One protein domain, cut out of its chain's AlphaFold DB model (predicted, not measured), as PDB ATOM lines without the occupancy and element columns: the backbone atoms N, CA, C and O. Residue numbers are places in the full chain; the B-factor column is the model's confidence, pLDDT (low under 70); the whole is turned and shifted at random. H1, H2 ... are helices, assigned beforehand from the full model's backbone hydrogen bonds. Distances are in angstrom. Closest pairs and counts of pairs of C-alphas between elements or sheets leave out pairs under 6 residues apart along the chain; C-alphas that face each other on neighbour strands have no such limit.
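AT A GLANCE: This is residues 16 to 63 of the 79 residues of an uncharacterized protein of Amanita muscaria Koide BX008 (UniProt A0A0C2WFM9). Two helices of equal length, H1 and H2, pack on each other as a helical hairpin; a long loop joins them at one end, and a tail sticks out at the other, residues 56 to 62 standing free. The loop and the tail lengthen the outline, which spans 39 by 17 by 12 A. The printed part has 48 residues with two named helices, H1 then H2, and no named strand: all helix, and loose, with a radius of gyration of the C-alphas of 12.2 A.

HOW THE PARTS SIT: H1, residues 16 to 29, touches H2, residues 44 to 57; the closest C-alphas are those of Ala 19 and Phe 48, 5.3 A apart. They run opposite ways at a steep tilt of 36 degrees, only just past shallow. In H1 and H2 every O i to N i+4 pair is within hydrogen-bond range.

IN THESE COORDINATES: H1 measures 20.1 A from C-alpha 16 at (12.795, -3.645, -35.575) to C-alpha 29. H2 measures 19.8 A, ending with C-alpha 57 at (5.722, -3.170, -23.368).

THE WHOLE: The farthest C-alphas, of Asp 33 and Glu 60, are 39.7 A apart. The link, residues 30 to 43, is long; within it residues 38 to 39 pair antiparallel with 42 to 43. The printed part has no cut. Residues 58 to 61 have pLDDT under 70.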
ATOM      1  N   ARG A  16      11.343  -3.738 -35.356       85.31
ATOM      2  CA  ARG A  16      12.795  -3.645 -35.575       85.31
ATOM      3  C   ARG A  16      13.187  -2.765 -36.763       85.31
ATOM      4  O   ARG A  16      14.189  -2.059 -36.705       85.31
ATOM      5  N   THR A  17      12.403  -2.802 -37.839       86.31
ATOM      6  CA  THR A  17      12.628  -1.943 -39.011       86.31
ATOM      7  C   THR A  17      12.352  -0.480 -38.664       86.31
ATOM      8  O   THR A  17      13.116   0.392 -39.064       86.31
ATOM      9  N   ILE A  18      11.303  -0.212 -37.881       86.75
ATOM     10  CA  ILE A  18      10.960   1.138 -37.410       86.75
ATOM     11  C   ILE A  18      12.065   1.679 -36.493       86.75
ATOM     12  O   ILE A  18      12.545   2.789 -36.716       86.75
ATOM     13  N   ALA A  19      12.526   0.877 -35.528       90.06
ATOM     14  CA  ALA A  19      13.636   1.237 -34.644       90.06
ATOM     15  C   ALA A  19      14.908   1.566 -35.440       90.06
ATOM     16  O   ALA A  19      15.543   2.592 -35.211       90.06
ATOM     17  N   TYR A  20      15.236   0.753 -36.448       88.38
ATOM     18  CA  TYR A  20      16.380   1.018 -37.317       88.38
ATOM     19  C   TYR A  20      16.240   2.339 -38.089       88.38
ATOM     20  O   TYR A  20      17.182   3.127 -38.128       88.38
ATOM     21  N   VAL A  21      15.067   2.618 -38.669       88.94
ATOM     22  CA  VAL A  21      14.805   3.883 -39.380       88.94
ATOM     23  C   VAL A  21      14.954   5.086 -38.448       88.94
ATOM     24  O   VAL A  21      15.556   6.082 -38.844       88.94
ATOM     25  N   ALA A  22      14.473   5.000 -37.207       88.94
ATOM     26  CA  ALA A  22      14.631   6.071 -36.225       88.94
ATOM     27  C   ALA A  22      16.108   6.358 -35.910       88.94
ATOM     28  O   ALA A  22      16.517   7.520 -35.899       88.94
ATOM     29  N   VAL A  23      16.926   5.312 -35.749       90.12
ATOM     30  CA  VAL A  23      18.379   5.454 -35.569       90.12
ATOM     31  C   VAL A  23      19.030   6.104 -36.794       90.12
ATOM     32  O   VAL A  23      19.855   7.001 -36.645       90.12
ATOM     33  N   GLN A  24      18.642   5.705 -38.012       88.06
ATOM     34  CA  GLN A  24      19.160   6.309 -39.248       88.06
ATOM     35  C   GLN A  24      18.792   7.798 -39.366       88.06
ATOM     36  O   GLN A  24      19.628   8.605 -39.773       88.06
ATOM     37  N   ILE A  25      17.568   8.181 -38.986       88.69
ATOM     38  CA  ILE A  25      17.134   9.586 -38.955       88.69
ATOM     39  C   ILE A  25      17.954  10.366 -37.927       88.69
ATOM     40  O   ILE A  25      18.459  11.438 -38.250       88.69
ATOM     41  N   TYR A  26      18.133   9.823 -36.720       88.31
ATOM     42  CA  TYR A  26      18.940  10.466 -35.683       88.31
ATOM     43  C   TYR A  26      20.386  10.673 -36.147       88.31
ATOM     44  O   TYR A  26      20.920  11.771 -36.023       88.31
ATOM     45  N   PHE A  27      20.993   9.647 -36.745       84.56
ATOM     46  CA  PHE A  27      22.332   9.736 -37.318       84.56
ATOM     47  C   PHE A  27      22.411  10.807 -38.415       84.56
ATOM     48  O   PHE A  27      23.304  11.646 -38.387       84.56
ATOM     49  N   THR A  28      21.435  10.852 -39.324       87.00
ATOM     50  CA  THR A  28      21.367  11.863 -40.398       87.00
ATOM     51  C   THR A  28      21.223  13.290 -39.861       87.00
ATOM     52  O   THR A  28      21.728  14.234 -40.463       87.00
ATOM     53  N   LEU A  29      20.512  13.465 -38.744       87.56
ATOM     54  CA  LEU A  29      20.363  14.758 -38.070       87.56
ATOM     55  C   LEU A  29      21.583  15.124 -37.217       87.56
ATOM     56  O   LEU A  29      21.746  16.286 -36.844       87.56
ATOM     57  N   SER A  30      22.419  14.145 -36.885       82.56
ATOM     58  CA  SER A  30      23.660  14.374 -36.166       82.56
ATOM     59  C   SER A  30      24.740  14.902 -37.104       82.56
ATOM     60  O   SER A  30      24.798  14.547 -38.276       82.56
ATOM     61  N   SER A  31      25.658  15.705 -36.571       78.25
ATOM     62  CA  SER A  31      26.841  16.162 -37.310       78.25
ATOM     63  C   SER A  31      27.935  15.086 -37.425       78.25
ATOM     64  O   SER A  31      29.107  15.434 -37.542       78.25
ATOM     65  N   ALA A  32      27.598  13.800 -37.291       78.62
ATOM     66  CA  ALA A  32      28.570  12.719 -37.381       78.62
ATOM     67  C   ALA A  32      28.880  12.411 -38.854       78.62
ATOM     68  O   ALA A  32      27.991  12.051 -39.621       78.62
ATOM     69  N   ASP A  33      30.150  12.536 -39.240       76.25
ATOM     70  CA  ASP A  33      30.624  12.251 -40.604       76.25
ATOM     71  C   ASP A  33      30.612  10.750 -40.946       76.25
ATOM     72  O   ASP A  33      30.505  10.368 -42.112       76.25
ATOM     73  N   GLU A  34      30.705   9.882 -39.936       82.25
ATOM     74  CA  GLU A  34      30.749   8.431 -40.099       82.25
ATOM     75  C   GLU A  34      29.848   7.718 -39.096       82.25
ATOM     76  O   GLU A  34      29.622   8.196 -37.983       82.25
ATOM     77  N   TRP A  35      29.333   6.554 -39.500       79.25
ATOM     78  CA  TRP A  35      28.490   5.734 -38.640       79.25
ATOM     79  C   TRP A  35      29.240   5.343 -37.366       79.25
ATOM     80  O   TRP A  35      30.219   4.598 -37.406       79.25
ATOM     81  N   THR A  36      28.723   5.797 -36.230       81.62
ATOM     82  CA  THR A  36      29.248   5.495 -34.900       81.62
ATOM     83  C   THR A  36      28.107   5.077 -33.987       81.62
ATOM     84  O   THR A  36      27.013   5.629 -34.064       81.62
ATOM     85  N   GLN A  37      28.360   4.108 -33.105       82.31
ATOM     86  CA  GLN A  37      27.394   3.718 -32.076       82.31
ATOM     87  C   GLN A  37      27.168   4.846 -31.060       82.31
ATOM     88  O   GLN A  37      26.063   5.000 -30.551       82.31
ATOM     89  N   LEU A  38      28.197   5.654 -30.796       84.06
ATOM     90  CA  LEU A  38      28.141   6.744 -29.833       84.06
ATOM     91  C   LEU A  38      28.288   8.082 -30.559       84.06
ATOM     92  O   LEU A  38      29.355   8.400 -31.090       84.06
ATOM     93  N   ILE A  39      27.227   8.883 -30.548       82.25
ATOM     94  CA  ILE A  39      27.239  10.259 -31.045       82.25
ATOM     95  C   ILE A  39      27.398  11.178 -29.831       82.25
ATOM     96  O   ILE A  39      26.450  11.474 -29.100       82.25
ATOM     97  N   GLY A  40      28.632  11.610 -29.571       82.19
ATOM     98  CA  GLY A  40      28.966  12.405 -28.389       82.19
ATOM     99  C   GLY A  40      28.810  11.601 -27.093       82.19
ATOM    100  O   GLY A  40      29.717  10.872 -26.711       82.19
ATOM    101  N   LYS A  41      27.673  11.762 -26.403       83.38
ATOM    102  CA  LYS A  41      27.297  10.989 -25.197       83.38
ATOM    103  C   LYS A  41      26.054  10.119 -25.405       83.38
ATOM    104  O   LYS A  41      25.588   9.507 -24.452       83.38
ATOM    105  N   PHE A  42      25.489  10.135 -26.607       84.00
ATOM    106  CA  PHE A  42      24.243   9.459 -26.922       84.00
ATOM    107  C   PHE A  42      24.536   8.130 -27.615       84.00
ATOM    108  O   PHE A  42      25.237   8.119 -28.630       84.00
ATOM    109  N   ASP A  43      24.023   7.032 -27.065       89.12
ATOM    110  CA  ASP A  43      24.207   5.691 -27.616       89.12
ATOM    111  C   ASP A  43      23.022   5.323 -28.528       89.12
ATOM    112  O   ASP A  43      21.856   5.312 -28.128       89.12
ATOM    113  N   LEU A  44      23.325   5.058 -29.799       87.81
ATOM    114  CA  LEU A  44      22.340   4.688 -30.813       87.81
ATOM    115  C   LEU A  44      21.734   3.301 -30.581       87.81
ATOM    116  O   LEU A  44      20.610   3.049 -31.020       87.81
ATOM    117  N   GLN A  45      22.473   2.402 -29.935       90.56
ATOM    118  CA  GLN A  45      21.970   1.097 -29.538       90.56
ATOM    119  C   GLN A  45      20.973   1.245 -28.386       90.56
ATOM    120  O   GLN A  45      19.904   0.648 -28.453       90.56
ATOM    121  N   GLU A  46      21.237   2.129 -27.421       92.06
ATOM    122  CA  GLU A  46      20.263   2.451 -26.368       92.06
ATOM    123  C   GLU A  46      18.967   3.039 -26.952       92.06
ATOM    124  O   GLU A  46      17.875   2.627 -26.567       92.06
ATOM    125  N   LEU A  47      19.061   3.928 -27.952       89.56
ATOM    126  CA  LEU A  47      17.884   4.428 -28.679       89.56
ATOM    127  C   LEU A  47      17.111   3.296 -29.369       89.56
ATOM    128  O   LEU A  47      15.880   3.271 -29.348       89.56
ATOM    129  N   PHE A  48      17.824   2.376 -30.012       91.75
ATOM    130  CA  PHE A  48      17.216   1.247 -30.701       91.75
ATOM    131  C   PHE A  48      16.479   0.318 -29.732       91.75
ATOM    132  O   PHE A  48      15.323  -0.033 -29.982       91.75
ATOM    133  N   ASP A  49      17.133  -0.047 -28.630       92.38
ATOM    134  CA  ASP A  49      16.579  -0.921 -27.602       92.38
ATOM    135  C   ASP A  49      15.411  -0.244 -26.873       92.38
ATOM    136  O   ASP A  49      14.402  -0.896 -26.620       92.38
ATOM    137  N   ALA A  50      15.468   1.072 -26.639       92.69
ATOM    138  CA  ALA A  50      14.349   1.827 -26.076       92.69
ATOM    139  C   ALA A  50      13.112   1.800 -26.987       92.69
ATOM    140  O   ALA A  50      11.996   1.595 -26.513       92.69
ATOM    141  N   ILE A  51      13.288   1.965 -28.303       91.19
ATOM    142  CA  ILE A  51      12.167   1.888 -29.254       91.19
ATOM    143  C   ILE A  51      11.613   0.465 -29.330       91.19
ATOM    144  O   ILE A  51      10.401   0.294 -29.426       91.19
ATOM    145  N   LEU A  52      12.471  -0.558 -29.296       89.75
ATOM    146  CA  LEU A  52      12.002  -1.940 -29.215       89.75
ATOM    147  C   LEU A  52      11.231  -2.198 -27.919       89.75
ATOM    148  O   LEU A  52      10.155  -2.781 -27.992       89.75
ATOM    149  N   GLY A  53      11.717  -1.686 -26.788       88.94
ATOM    150  CA  GLY A  53      11.024  -1.734 -25.501       88.94
ATOM    151  C   GLY A  53       9.621  -1.138 -25.580       88.94
ATOM    152  O   GLY A  53       8.675  -1.787 -25.159       88.94
ATOM    153  N   LEU A  54       9.447   0.014 -26.244       87.62
ATOM    154  CA  LEU A  54       8.115   0.595 -26.476       87.62
ATOM    155  C   LEU A  54       7.178  -0.339 -27.253       87.62
ATOM    156  O   LEU A  54       5.975  -0.316 -27.037       87.62
ATOM    157  N   PHE A  55       7.698  -1.145 -28.178       85.31
ATOM    158  CA  PHE A  55       6.872  -2.099 -28.922       85.31
ATOM    159  C   PHE A  55       6.589  -3.391 -28.144       85.31
ATOM    160  O   PHE A  55       5.571  -4.029 -28.416       85.31
ATOM    161  N   GLU A  56       7.475  -3.781 -27.225       83.62
ATOM    162  CA  GLU A  56       7.351  -4.978 -26.383       83.62
ATOM    163  C   GLU A  56       6.462  -4.727 -25.152       83.62
ATOM    164  O   GLU A  56       5.642  -5.575 -24.812       83.62
ATOM    165  N   GLU A  57       6.557  -3.554 -24.519       79.25
ATOM    166  CA  GLU A  57       5.722  -3.170 -23.368       79.25
ATOM    167  C   GLU A  57       4.246  -2.968 -23.754       79.25
ATOM    168  O   GLU A  57       3.350  -3.320 -22.990       79.25
ATOM    169  N   ASP A  58       3.985  -2.460 -24.963       67.81
ATOM    170  CA  ASP A  58       2.639  -2.197 -25.491       67.81
ATOM    171  C   ASP A  58       2.093  -3.340 -26.377       67.81
ATOM    172  O   ASP A  58       1.080  -3.173 -27.065       67.81
ATOM    173  N   GLU A  59       2.723  -4.524 -26.376       64.31
ATOM    174  CA  GLU A  59       2.239  -5.681 -27.157       64.31
ATOM    175  C   GLU A  59       0.800  -6.076 -26.762       64.31
ATOM    176  O   GLU A  59       0.015  -6.517 -27.604       64.31
ATOM    177  N   GLU A  60       0.411  -5.825 -25.507       61.81
ATOM    178  CA  GLU A  60      -0.921  -6.131 -24.972       61.81
ATOM    179  C   GLU A  60      -1.986  -5.059 -25.298       61.81
ATOM    180  O   GLU A  60      -3.183  -5.347 -25.251       61.81
ATOM    181  N   SER A  61      -1.587  -3.833 -25.671       67.31
ATOM    182  CA  SER A  61      -2.512  -2.700 -25.875       67.31
ATOM    183  C   SER A  61      -3.086  -2.598 -27.295       67.31
ATOM    184  O   SER A  61      -4.043  -1.860 -27.532       67.31
ATOM    185  N   GLY A  62      -2.505  -3.327 -28.255       74.50
ATOM    186  CA  GLY A  62      -2.860  -3.265 -29.678       74.50
ATOM    187  C   GLY A  62      -2.204  -2.112 -30.452       74.50
ATOM    188  O   GLY A  62      -2.161  -2.159 -31.686       74.50
ATOM    189  N   TRP A  63      -1.600  -1.135 -29.765       83.69
ATOM    190  CA  TRP A  63      -0.914   0.003 -30.389       83.69
ATOM    191  C   TRP A  63       0.235  -0.431 -31.311       83.69
ATOM    192  O   TRP A  63       0.400   0.112 -32.410       83.69
TER     193      TRP A  63